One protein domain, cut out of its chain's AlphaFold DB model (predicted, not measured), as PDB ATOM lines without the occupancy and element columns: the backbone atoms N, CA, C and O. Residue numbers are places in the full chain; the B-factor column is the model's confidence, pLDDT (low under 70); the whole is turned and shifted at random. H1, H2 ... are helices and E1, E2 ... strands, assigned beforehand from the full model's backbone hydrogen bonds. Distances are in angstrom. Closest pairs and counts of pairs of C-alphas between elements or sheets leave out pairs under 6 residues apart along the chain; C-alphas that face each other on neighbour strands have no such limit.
ATOM      1  N   ALA A  17    -191.102  71.861  23.157       57.06
ATOM      2  CA  ALA A  17    -190.908  70.725  24.046       57.06
ATOM      3  C   ALA A  17    -190.807  69.375  23.315       57.06
ATOM      4  O   ALA A  17    -190.268  68.458  23.911       57.06
ATOM      5  N   ARG A  18    -191.284  69.247  22.061       73.44
ATOM      6  CA  ARG A  18    -191.045  68.106  21.152       73.44
ATOM      7  C   ARG A  18    -191.241  68.540  19.695       73.44
ATOM      8  O   ARG A  18    -192.313  69.037  19.350       73.44
ATOM      9  N   LEU A  19    -190.244  68.340  18.840       77.06
ATOM     10  CA  LEU A  19    -190.324  68.618  17.406       77.06
ATOM     11  C   LEU A  19    -191.165  67.539  16.711       77.06
ATOM     12  O   LEU A  19    -190.808  66.358  16.744       77.06
ATOM     13  N   GLN A  20    -192.260  67.935  16.060       84.62
ATOM     14  CA  GLN A  20    -193.007  67.017  15.204       84.62
ATOM     15  C   GLN A  20    -192.252  66.811  13.894       84.62
ATOM     16  O   GLN A  20    -192.005  67.778  13.178       84.62
ATOM     17  N   THR A  21    -191.889  65.565  13.590       86.38
ATOM     18  CA  THR A  21    -191.140  65.178  12.379       86.38
ATOM     19  C   THR A  21    -191.906  64.122  11.596       86.38
ATOM     20  O   THR A  21    -192.716  63.414  12.180       86.38
ATOM     21  N   LEU A  22    -191.697  64.020  10.285       89.69
ATOM     22  CA  LEU A  22    -192.361  63.007   9.461       89.69
ATOM     23  C   LEU A  22    -191.507  61.736   9.377       89.69
ATOM     24  O   LEU A  22    -190.324  61.804   9.032       89.69
ATOM     25  N   ASP A  23    -192.111  60.583   9.651       88.44
ATOM     26  CA  ASP A  23    -191.460  59.274   9.582       88.44
ATOM     27  C   ASP A  23    -192.359  58.220   8.911       88.44
ATOM     28  O   ASP A  23    -193.557  58.432   8.711       88.44
ATOM     29  N   SER A  24    -191.789  57.071   8.549       85.62
ATOM     30  CA  SER A  24    -192.521  55.935   7.987       85.62
ATOM     31  C   SER A  24    -191.931  54.607   8.456       85.62
ATOM     32  O   SER A  24    -190.722  54.400   8.394       85.62
ATOM     33  N   GLU A  25    -192.802  53.688   8.875       78.62
ATOM     34  CA  GLU A  25    -192.430  52.327   9.294       78.62
ATOM     35  C   GLU A  25    -192.712  51.267   8.212       78.62
ATOM     36  O   GLU A  25    -192.636  50.062   8.463       78.62
ATOM     37  N   TYR A  26    -193.021  51.686   6.986       70.75
ATOM     38  CA  TYR A  26    -193.259  50.762   5.883       70.75
ATOM     39  C   TYR A  26    -191.984  49.999   5.465       70.75
ATOM     40  O   TYR A  26    -190.868  50.517   5.610       70.75
ATOM     41  N   PRO A  27    -192.121  48.783   4.890       63.72
ATOM     42  CA  PRO A  27    -191.006  48.090   4.252       63.72
ATOM     43  C   PRO A  27    -190.309  49.014   3.253       63.72
ATOM     44  O   PRO A  27    -190.963  49.825   2.595       63.72
ATOM     45  N   ARG A  28    -188.988  48.867   3.087       58.84
ATOM     46  CA  ARG A  28    -188.215  49.717   2.160       58.84
ATOM     47  C   ARG A  28    -188.778  49.735   0.733       58.84
ATOM     48  O   ARG A  28    -188.551  50.725   0.038       58.84
ATOM     49  N   ASP A  29    -189.528  48.704   0.361       56.19
ATOM     50  CA  ASP A  29    -190.093  48.488  -0.969       56.19
ATOM     51  C   ASP A  29    -191.470  49.144  -1.173       56.19
ATOM     52  O   ASP A  29    -191.904  49.309  -2.311       56.19
ATOM     53  N   ALA A  30    -192.154  49.559  -0.100       61.78
ATOM     54  CA  ALA A  30    -193.362  50.368  -0.211       61.78
ATOM     55  C   ALA A  30    -192.964  51.826  -0.481       61.78
ATOM     56  O   ALA A  30    -192.260  52.469   0.306       61.78
ATOM     57  N   LEU A  31    -193.366  52.314  -1.652       64.94
ATOM     58  CA  LEU A  31    -193.002  53.625  -2.169       64.94
ATOM     59  C   LEU A  31    -194.070  54.647  -1.757       64.94
ATOM     60  O   LEU A  31    -195.228  54.503  -2.138       64.94
ATOM     61  N   PHE A  32    -193.648  55.713  -1.071       77.94
ATOM     62  CA  PHE A  32    -194.409  56.965  -0.923       77.94
ATOM     63  C   PHE A  32    -193.648  58.092  -1.624       77.94
ATOM     64  O   PHE A  32    -193.063  58.946  -0.949       77.94
ATOM     65  N   PRO A  33    -193.569  58.082  -2.973       81.69
ATOM     66  CA  PRO A  33    -192.720  59.020  -3.698       81.69
ATOM     67  C   PRO A  33    -193.108  60.466  -3.407       81.69
ATOM     68  O   PRO A  33    -192.232  61.309  -3.258       81.69
ATOM     69  N   PHE A  34    -194.408  60.736  -3.243       89.94
ATOM     70  CA  PHE A  34    -194.905  62.062  -2.911       89.94
ATOM     71  C   PHE A  34    -194.312  62.576  -1.592       89.94
ATOM     72  O   PHE A  34    -193.688  63.637  -1.578       89.94
ATOM     73  N   LEU A  35    -194.464  61.838  -0.488       90.94
ATOM     74  CA  LEU A  35    -193.958  62.295   0.809       90.94
ATOM     75  C   LEU A  35    -192.427  62.366   0.849       90.94
ATOM     76  O   LEU A  35    -191.867  63.326   1.380       90.94
ATOM     77  N   GLU A  36    -191.746  61.375   0.277       86.75
ATOM     78  CA  GLU A  36    -190.286  61.311   0.282       86.75
ATOM     79  C   GLU A  36    -189.658  62.462  -0.511       86.75
ATOM     80  O   GLU A  36    -188.748  63.121  -0.008       86.75
ATOM     81  N   GLU A  37    -190.162  62.751  -1.710       86.75
ATOM     82  CA  GLU A  37    -189.574  63.757  -2.599       86.75
ATOM     83  C   GLU A  37    -189.913  65.194  -2.178       86.75
ATOM     84  O   GLU A  37    -189.103  66.093  -2.394       86.75
ATOM     85  N   ASN A  38    -191.076  65.422  -1.559       91.06
ATOM     86  CA  ASN A  38    -191.508  66.763  -1.149       91.06
ATOM     87  C   ASN A  38    -191.080  67.141   0.276       91.06
ATOM     88  O   ASN A  38    -190.791  68.307   0.564       91.06
ATOM     89  N   PHE A  39    -191.068  66.172   1.191       90.56
ATOM     90  CA  PHE A  39    -190.941  66.443   2.625       90.56
ATOM     91  C   PHE A  39    -189.749  65.735   3.275       90.56
ATOM     92  O   PHE A  39    -189.204  66.236   4.264       90.56
ATOM     93  N   GLY A  40    -189.312  64.612   2.702       88.38
ATOM     94  CA  GLY A  40    -188.314  63.727   3.292       88.38
ATOM     95  C   GLY A  40    -188.865  62.941   4.488       88.38
ATOM     96  O   GLY A  40    -189.706  63.424   5.247       88.38
ATOM     97  N   LEU A  41    -188.373  61.713   4.667       86.25
ATOM     98  CA  LEU A  41    -188.798  60.798   5.732       86.25
ATOM     99  C   LEU A  41    -187.631  60.501   6.679       86.25
ATOM    100  O   LEU A  41    -186.557  60.091   6.234       86.25
ATOM    101  N   PHE A  42    -187.847  60.653   7.986       80.81
ATOM    102  CA  PHE A  42    -186.789  60.502   8.987       80.81
ATOM    103  C   PHE A  42    -186.115  59.118   8.956       80.81
ATOM    104  O   PHE A  42    -184.890  59.042   8.859       80.81
ATOM    105  N   GLY A  43    -186.884  58.029   8.948       76.19
ATOM    106  CA  GLY A  43    -186.390  56.646   8.902       76.19
ATOM    107  C   GLY A  43    -185.732  56.243   7.578       76.19
ATOM    108  O   GLY A  43    -185.050  55.222   7.502       76.19
ATOM    109  N   ARG A  44    -185.872  57.053   6.517       74.50
ATOM    110  CA  ARG A  44    -185.095  56.884   5.274       74.50
ATOM    111  C   ARG A  44    -183.721  57.547   5.371       74.50
ATOM    112  O   ARG A  44    -182.771  57.058   4.760       74.50
ATOM    113  N   SER A  45    -183.603  58.628   6.142       71.19
ATOM    114  CA  SER A  45    -182.351  59.370   6.338       71.19
ATOM    115  C   SER A  45    -181.502  58.851   7.503       71.19
ATOM    116  O   SER A  45    -180.284  59.017   7.481       71.19
ATOM    117  N   TYR A  46    -182.112  58.213   8.504       68.88
ATOM    118  CA  TYR A  46    -181.450  57.767   9.731       68.88
ATOM    119  C   TYR A  46    -181.781  56.303  10.069       68.88
ATOM    120  O   TYR A  46    -182.865  55.833   9.737       68.88
ATOM    121  N   PRO A  47    -180.889  55.565  10.764       65.44
ATOM    122  CA  PRO A  47    -181.189  54.218  11.249       65.44
ATOM    123  C   PRO A  47    -182.485  54.145  12.075       65.44
ATOM    124  O   PRO A  47    -182.667  54.906  13.032       65.44
ATOM    125  N   ASN A  48    -183.341  53.171  11.745       57.91
ATOM    126  CA  ASN A  48    -184.578  52.871  12.471       57.91
ATOM    127  C   ASN A  48    -184.261  52.633  13.959       57.91
ATOM    128  O   ASN A  48    -183.508  51.724  14.307       57.91
ATOM    129  N   GLY A  49    -184.793  53.485  14.840       65.12
ATOM    130  CA  GLY A  49    -184.566  53.430  16.291       65.12
ATOM    131  C   GLY A  49    -183.974  54.704  16.900       65.12
ATOM    132  O   GLY A  49    -184.009  54.865  18.119       65.12
ATOM    133  N   LEU A  50    -183.488  55.645  16.086       68.44
ATOM    134  CA  LEU A  50    -183.062  56.958  16.579       68.44
ATOM    135  C   LEU A  50    -184.216  57.752  17.188       68.44
ATOM    136  O   LEU A  50    -184.084  58.275  18.289       68.44
ATOM    137  N   VAL A  51    -185.364  57.772  16.516       69.75
ATOM    138  CA  VAL A  51    -186.552  58.499  16.980       69.75
ATOM    139  C   VAL A  51    -187.036  57.986  18.341       69.75
ATOM    140  O   VAL A  51    -187.378  58.778  19.212       69.75
ATOM    141  N   MET A  52    -186.972  56.668  18.559       71.06
ATOM    142  CA  MET A  52    -187.313  56.026  19.837       71.06
ATOM    143  C   MET A  52    -186.410  56.474  20.989       71.06
ATOM    144  O   MET A  52    -186.876  56.639  22.111       71.06
ATOM    145  N   ARG A  53    -185.112  56.671  20.730       73.75
ATOM    146  CA  ARG A  53    -184.124  57.036  21.761       73.75
ATOM    147  C   ARG A  53    -184.185  58.506  22.176       73.75
ATOM    148  O   ARG A  53    -183.569  58.863  23.173       73.75
ATOM    149  N   TYR A  54    -184.899  59.339  21.420       76.62
ATOM    150  CA  TYR A  54    -184.984  60.784  21.636       76.62
ATOM    151  C   TYR A  54    -186.434  61.278  21.656       76.62
ATOM    152  O   TYR A  54    -186.722  62.368  21.169       76.62
ATOM    153  N   SER A  55    -187.354  60.506  22.236       76.56
ATOM    154  CA  SER A  55    -188.772  60.879  22.358       76.56
ATOM    155  C   SER A  55    -189.030  62.134  23.201       76.56
ATOM    156  O   SER A  55    -190.087  62.754  23.100       76.56
ATOM    157  N   ASP A  56    -188.060  62.532  24.024       74.44
ATOM    158  CA  ASP A  56    -188.094  63.797  24.766       74.44
ATOM    159  C   ASP A  56    -187.872  65.012  23.863       74.44
ATOM    160  O   ASP A  56    -188.183  66.133  24.244       74.44
ATOM    161  N   ILE A  57    -187.359  64.777  22.657       75.25
ATOM    162  CA  ILE A  57    -186.986  65.792  21.679       75.25
ATOM    163  C   ILE A  57    -187.851  65.688  20.418       75.25
ATOM    164  O   ILE A  57    -188.212  66.707  19.833       75.25
ATOM    165  N   LEU A  58    -188.177  64.471  19.981       81.38
ATOM    166  CA  LEU A  58    -188.895  64.177  18.745       81.38
ATOM    167  C   LEU A  58    -190.263  63.559  19.051       81.38
ATOM    168  O   LEU A  58    -190.369  62.609  19.823       81.38
ATOM    169  N   ALA A  59    -191.305  64.066  18.397       86.38
ATOM    170  CA  ALA A  59    -192.653  63.500  18.402       86.38
ATOM    171  C   ALA A  59    -193.061  63.172  16.956       86.38
ATOM    172  O   ALA A  59    -193.718  63.992  16.311       86.38
ATOM    173  N   PRO A  60    -192.613  62.038  16.392       88.56
ATOM    174  CA  PRO A  60    -192.814  61.753  14.978       88.56
ATOM    175  C   PRO A  60    -194.302  61.582  14.643       88.56
ATOM    176  O   PRO A  60    -195.079  61.038  15.428       88.56
ATOM    177  N   VAL A  61    -194.686  62.026  13.456       91.94
ATOM    178  CA  VAL A  61    -195.894  61.603  12.756       91.94
ATOM    179  C   VAL A  61    -195.469  60.441  11.870       91.94
ATOM    180  O   VAL A  61    -194.765  60.644  10.881       91.94
ATOM    181  N   THR A  62    -195.835  59.228  12.268       90.12
ATOM    182  CA  THR A  62    -195.352  57.996  11.647       90.12
ATOM    183  C   THR A  62    -196.434  57.395  10.764       90.12
ATOM    184  O   THR A  62    -197.510  57.022  11.236       90.12
ATOM    185  N   LEU A  63    -196.132  57.288   9.473       89.12
ATOM    186  CA  LEU A  63    -196.975  56.615   8.495       89.12
ATOM    187  C   LEU A  63    -196.773  55.093   8.571       89.12
ATOM    188  O   LEU A  63    -195.646  54.613   8.416       89.12
ATOM    189  N   LEU A  64    -197.863  54.346   8.764       88.38
ATOM    190  CA  LEU A  64    -197.883  52.876   8.807       88.38
ATOM    191  C   LEU A  64    -199.101  52.296   8.072       88.38
ATOM    192  O   LEU A  64    -200.067  53.015   7.801       88.38
ATOM    193  N   SER A  65    -199.052  51.014   7.702       84.81
ATOM    194  CA  SER A  65    -200.207  50.338   7.095       84.81
ATOM    195  C   SER A  65    -201.264  49.998   8.141       84.81
ATOM    196  O   SER A  65    -200.968  49.877   9.329       84.81
ATOM    197  N   ALA A  66    -202.517  49.829   7.712       85.75
ATOM    198  CA  ALA A  66    -203.573  49.365   8.612       85.75
ATOM    199  C   ALA A  66    -203.197  48.024   9.272       85.75
ATOM    200  O   ALA A  66    -203.385  47.854  10.469       85.75
ATOM    201  N   GLU A  67    -202.562  47.121   8.522       85.31
ATOM    202  CA  GLU A  67    -202.077  45.832   9.028       85.31
ATOM    203  C   GLU A  67    -200.976  46.013  10.083       85.31
ATOM    204  O   GLU A  67    -201.025  45.396  11.142       85.31
ATOM    205  N   GLN A  68    -200.012  46.906   9.832       84.94
ATOM    206  CA  GLN A  68    -198.942  47.236  10.779       84.94
ATOM    207  C   GLN A  68    -199.480  47.873  12.064       84.94
ATOM    208  O   GLN A  68    -198.960  47.629  13.151       84.94
ATOM    209  N   ARG A  69    -200.547  48.676  11.964       85.75
ATOM    210  CA  ARG A  69    -201.211  49.273  13.130       85.75
ATOM    211  C   ARG A  69    -201.741  48.209  14.080       85.75
ATOM    212  O   ARG A  69    -201.717  48.408  15.300       85.75
ATOM    213  N   ASP A  70    -202.259  47.135  13.504       86.88
ATOM    214  CA  ASP A  70    -202.974  46.091  14.219       86.88
ATOM    215  C   ASP A  70    -202.055  44.917  14.603       86.88
ATOM    216  O   ASP A  70    -202.458  44.072  15.401       86.88
ATOM    217  N   ASP A  71    -200.804  44.896  14.124       87.00
ATOM    218  CA  ASP A  71    -199.798  43.890  14.475       87.00
ATOM    219  C   ASP A  71    -199.305  44.059  15.934       87.00
ATOM    220  O   ASP A  71    -198.643  45.051  16.271       87.00
ATOM    221  N   PRO A  72    -199.576  43.090  16.833       85.31
ATOM    222  CA  PRO A  72    -199.130  43.148  18.224       85.31
ATOM    223  C   PRO A  72    -197.616  42.948  18.395       85.31
ATOM    224  O   PRO A  72    -197.084  43.256  19.462       85.31
ATOM    225  N   HIS A  73    -196.909  42.437  17.384       85.31
ATOM    226  CA  HIS A  73    -195.459  42.225  17.420       85.31
ATOM    227  C   HIS A  73    -194.665  43.482  17.043       85.31
ATOM    228  O   HIS A  73    -193.467  43.580  17.342       85.31
ATOM    229  N   MET A  74    -195.323  44.466  16.427       81.06
ATOM    230  CA  MET A  74    -194.695  45.721  16.047       81.06
ATOM    231  C   MET A  74    -194.483  46.610  17.278       81.06
ATOM    232  O   MET A  74    -195.424  47.047  17.946       81.06
ATOM    233  N   HIS A  75    -193.217  46.896  17.587       79.31
ATOM    234  CA  HIS A  75    -192.865  47.794  18.683       79.31
ATOM    235  C   HIS A  75    -193.161  49.237  18.281       79.31
ATOM    236  O   HIS A  75    -192.384  49.863  17.565       79.31
ATOM    237  N   ARG A  76    -194.285  49.760  18.772       82.44
ATOM    238  CA  ARG A  76    -194.716  51.135  18.522       82.44
ATOM    239  C   ARG A  76    -194.081  52.109  19.508       82.44
ATOM    240  O   ARG A  76    -194.037  51.856  20.711       82.44
ATOM    241  N   ASN A  77    -193.635  53.251  19.000       80.56
ATOM    242  CA  ASN A  77    -193.263  54.404  19.797       80.56
ATOM    243  C   ASN A  77    -194.508  54.973  20.501       80.56
ATOM    244  O   ASN A  77    -195.387  55.514  19.827       80.56
ATOM    245  N   PRO A  78    -194.593  54.933  21.844       81.75
ATOM    246  CA  PRO A  78    -195.748  55.460  22.574       81.75
ATOM    247  C   PRO A  78    -195.898  56.986  22.453       81.75
ATOM    248  O   PRO A  78    -196.916  57.543  22.857       81.75
ATOM    249  N   HIS A  79    -194.888  57.673  21.916       82.81
ATOM    250  CA  HIS A  79    -194.878  59.117  21.705       82.81
ATOM    251  C   HIS A  79    -195.086  59.526  20.237       82.81
ATOM    252  O   HIS A  79    -195.104  60.725  19.953       82.81
ATOM    253  N   ALA A  80    -195.246  58.570  19.316       87.06
ATOM    254  CA  ALA A  80    -195.547  58.848  17.914       87.06
ATOM    255  C   ALA A  80    -197.045  59.093  17.683       87.06
ATOM    256  O   ALA A  80    -197.902  58.475  18.314       87.06
ATOM    257  N   ASN A  81    -197.357  59.971  16.731       90.88
ATOM    258  CA  ASN A  81    -198.693  60.110  16.168       90.88
ATOM    259  C   ASN A  81    -198.798  59.246  14.905       90.88
ATOM    260  O   ASN A  81    -198.137  59.528  13.908       90.88
ATOM    261  N   TYR A  82    -199.614  58.198  14.944       91.31
ATOM    262  CA  TYR A  82    -199.716  57.238  13.850       91.31
ATOM    263  C   TYR A  82    -200.809  57.604  12.852       91.31
ATOM    264  O   TYR A  82    -201.969  57.787  13.225       91.31
ATOM    265  N   VAL A  83    -200.442  57.639  11.574       92.88
ATOM    266  CA  VAL A  83    -201.342  57.935  10.452       92.88
ATOM    267  C   VAL A  83    -201.327  56.790   9.441       92.88
ATOM    268  O   VAL A  83    -200.325  56.091   9.296       92.88
ATOM    269  N   LEU A  84    -202.456  56.580   8.761       90.12
ATOM    270  CA  LEU A  84    -202.693  55.410   7.902       90.12
ATOM    271  C   LEU A  84    -202.532  55.679   6.399       90.12
ATOM    272  O   LEU A  84    -202.644  54.755   5.598       90.12
ATOM    273  N   GLY A  85    -202.296  56.927   5.993       88.06
ATOM    274  CA  GLY A  85    -202.170  57.289   4.580       88.06
ATOM    275  C   GLY A  85    -201.684  58.718   4.358       88.06
ATOM    276  O   GLY A  85    -201.691  59.539   5.278       88.06
ATOM    277  N   GLU A  86    -201.299  59.028   3.119       89.12
ATOM    278  CA  GLU A  86    -200.742  60.336   2.740       89.12
ATOM    279  C   GLU A  86    -201.726  61.489   2.987       89.12
ATOM    280  O   GLU A  86    -201.324  62.541   3.474       89.12
ATOM    281  N   ALA A  87    -203.028  61.285   2.757       90.31
ATOM    282  CA  ALA A  87    -204.045  62.300   3.042       90.31
ATOM    283  C   ALA A  87    -204.071  62.715   4.529       90.31
ATOM    284  O   ALA A  87    -204.165  63.898   4.842       90.31
ATOM    285  N   GLN A  88    -203.903  61.764   5.457       92.12
ATOM    286  CA  GLN A  88    -203.835  62.070   6.892       92.12
ATOM    287  C   GLN A  88    -202.537  62.799   7.261       92.12
ATOM    288  O   GLN A  88    -202.557  63.683   8.112       92.12
ATOM    289  N   VAL A  89    -201.418  62.479   6.600       92.19
ATOM    290  CA  VAL A  89    -200.167  63.248   6.746       92.19
ATOM    291  C   VAL A  89    -200.380  64.698   6.305       92.19
ATOM    292  O   VAL A  89    -199.963  65.619   7.005       92.19
ATOM    293  N   MET A  90    -201.062  64.910   5.176       92.38
ATOM    294  CA  MET A  90    -201.391  66.246   4.673       92.38
ATOM    295  C   MET A  90    -202.290  67.018   5.643       92.38
ATOM    296  O   MET A  90    -202.090  68.214   5.850       92.38
ATOM    297  N   ASP A  91    -203.221  66.345   6.311       92.31
ATOM    298  CA  ASP A  91    -204.057  66.979   7.332       92.31
ATOM    299  C   ASP A  91    -203.249  67.471   8.527       92.31
ATOM    300  O   ASP A  91    -203.447  68.604   8.969       92.31
ATOM    301  N   VAL A  92    -202.284  66.671   8.984       92.56
ATOM    302  CA  VAL A  92    -201.353  67.079  10.042       92.56
ATOM    303  C   VAL A  92    -200.447  68.226   9.571       92.56
ATOM    304  O   VAL A  92    -200.211  69.173  10.318       92.56
ATOM    305  N   LEU A  93    -199.988  68.214   8.312       90.75
ATOM    306  CA  LEU A  93    -199.217  69.320   7.718       90.75
ATOM    307  C   LEU A  93    -200.004  70.638   7.662       90.75
ATOM    308  O   LEU A  93    -199.403  71.711   7.754       90.75
ATOM    309  N   ALA A  94    -201.328  70.579   7.515       90.62
ATOM    310  CA  ALA A  94    -202.190  71.756   7.467       90.62
ATOM    311  C   ALA A  94    -202.463  72.379   8.856       90.62
ATOM    312  O   ALA A  94    -203.033  73.475   8.944       90.62
ATOM    313  N   GLU A  95    -202.077  71.725   9.958       87.94
ATOM    314  CA  GLU A  95    -202.322  72.225  11.312       87.94
ATOM    315  C   GLU A  95    -201.490  73.480  11.639       87.94
ATOM    316  O   GLU A  95    -200.262  73.469  11.683       87.94
ATOM    317  N   ARG A  96    -202.165  74.593  11.968       80.56
ATOM    318  CA  ARG A  96    -201.493  75.871  12.291       80.56
ATOM    319  C   ARG A  96    -200.877  75.932  13.690       80.56
ATOM    320  O   ARG A  96    -199.955  76.708  13.914       80.56
TER     321      ARG A  96
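Overview. This is residues 17 to 96 of the 757 residues of an uncharacterized protein of Devosia sp. Root105 (UniProt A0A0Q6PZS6). A small parallel sheet of three very short strands stands near the middle, with the longest helix, H5, packed along one of its faces and four shorter helices, H1 to H4, set around it among loops. H2 lies beside edge strand E1, and H3 and H4 lie farther off. The 80 printed residues hold three named strands and five named helices in the order E1 H1 H2 H3 E2 H4 E3 H5; the sheet's order is E1 E2 E3, and the class is mixed, helices and strands, with under half of the residues in named elements. The whole is compact, with a radius of gyration of the C-alphas of 12.0 A, and rounded, spanning 33 by 28 by 22 A.

Arrangement. Begin at inner strand E2, residues 61 to 63. On one side is edge strand E1, residues 22 to 24, parallel to it at 30 degrees, with N 23 and O 61 at 2.9 A. On the other side is edge strand E3, residues 81 to 83, parallel at 31 degrees, with N 62 and O 81 at 2.8 A. H5, residues 86 to 93, is on the sheet at a height of 9.2 A and runs along the strands, over E2 at 4 degrees on the local plane; it is only just not over E3, where 2 of its C-alphas fall. The closest C-alphas of E3 and H5 are those of Val 83 and Val 89, 6.6 A apart. H1, residues 33 to 38, only grazes the sheet and is close to but not clearly touching H5: the C-alphas of Leu 35 and Glu 86 are 7.3 A apart. H2, residues 42 to 45, also only grazes the sheet; the closest C-alphas of E1 and H2, Asp 23 and Phe 42, are 4.9 A apart. H3, residues 50 to 53, is not on the sheet; nor, only just, is H4, residues 66 to 70, with 4 pairs of C-alphas within 10 A. E1, H1 H2 H3, E2 and E2, H4, E3 are strand-helix-strand units, parallel neighbour strands with helices between; the second crossover is right-handed. Every O i to N i+4 pair is within hydrogen-bond range in H1, H4 and H5; H2 and H3 are too short for such a pair.

Along the chain. Find C-alpha 22 at (-192.361, 63.007, 9.461), where E1 begins its 7.2 A; E2 is 6.6 A long and E3 6.7 A. H1 measures 8.2 A, H2 and H3 5.3 A each, and H4 6.5 A. H5 runs 10.4 A to C-alpha 93 at (-199.217, 69.320, 7.718).

Size, cuts and confidence. Look for the two C-alphas farthest apart at His 73 and Arg 96, 34.6 A. The printed part has no cut, and no link is long. Model confidence is under 70 at residue 17, residues 27 to 31 and residues 46 to 51.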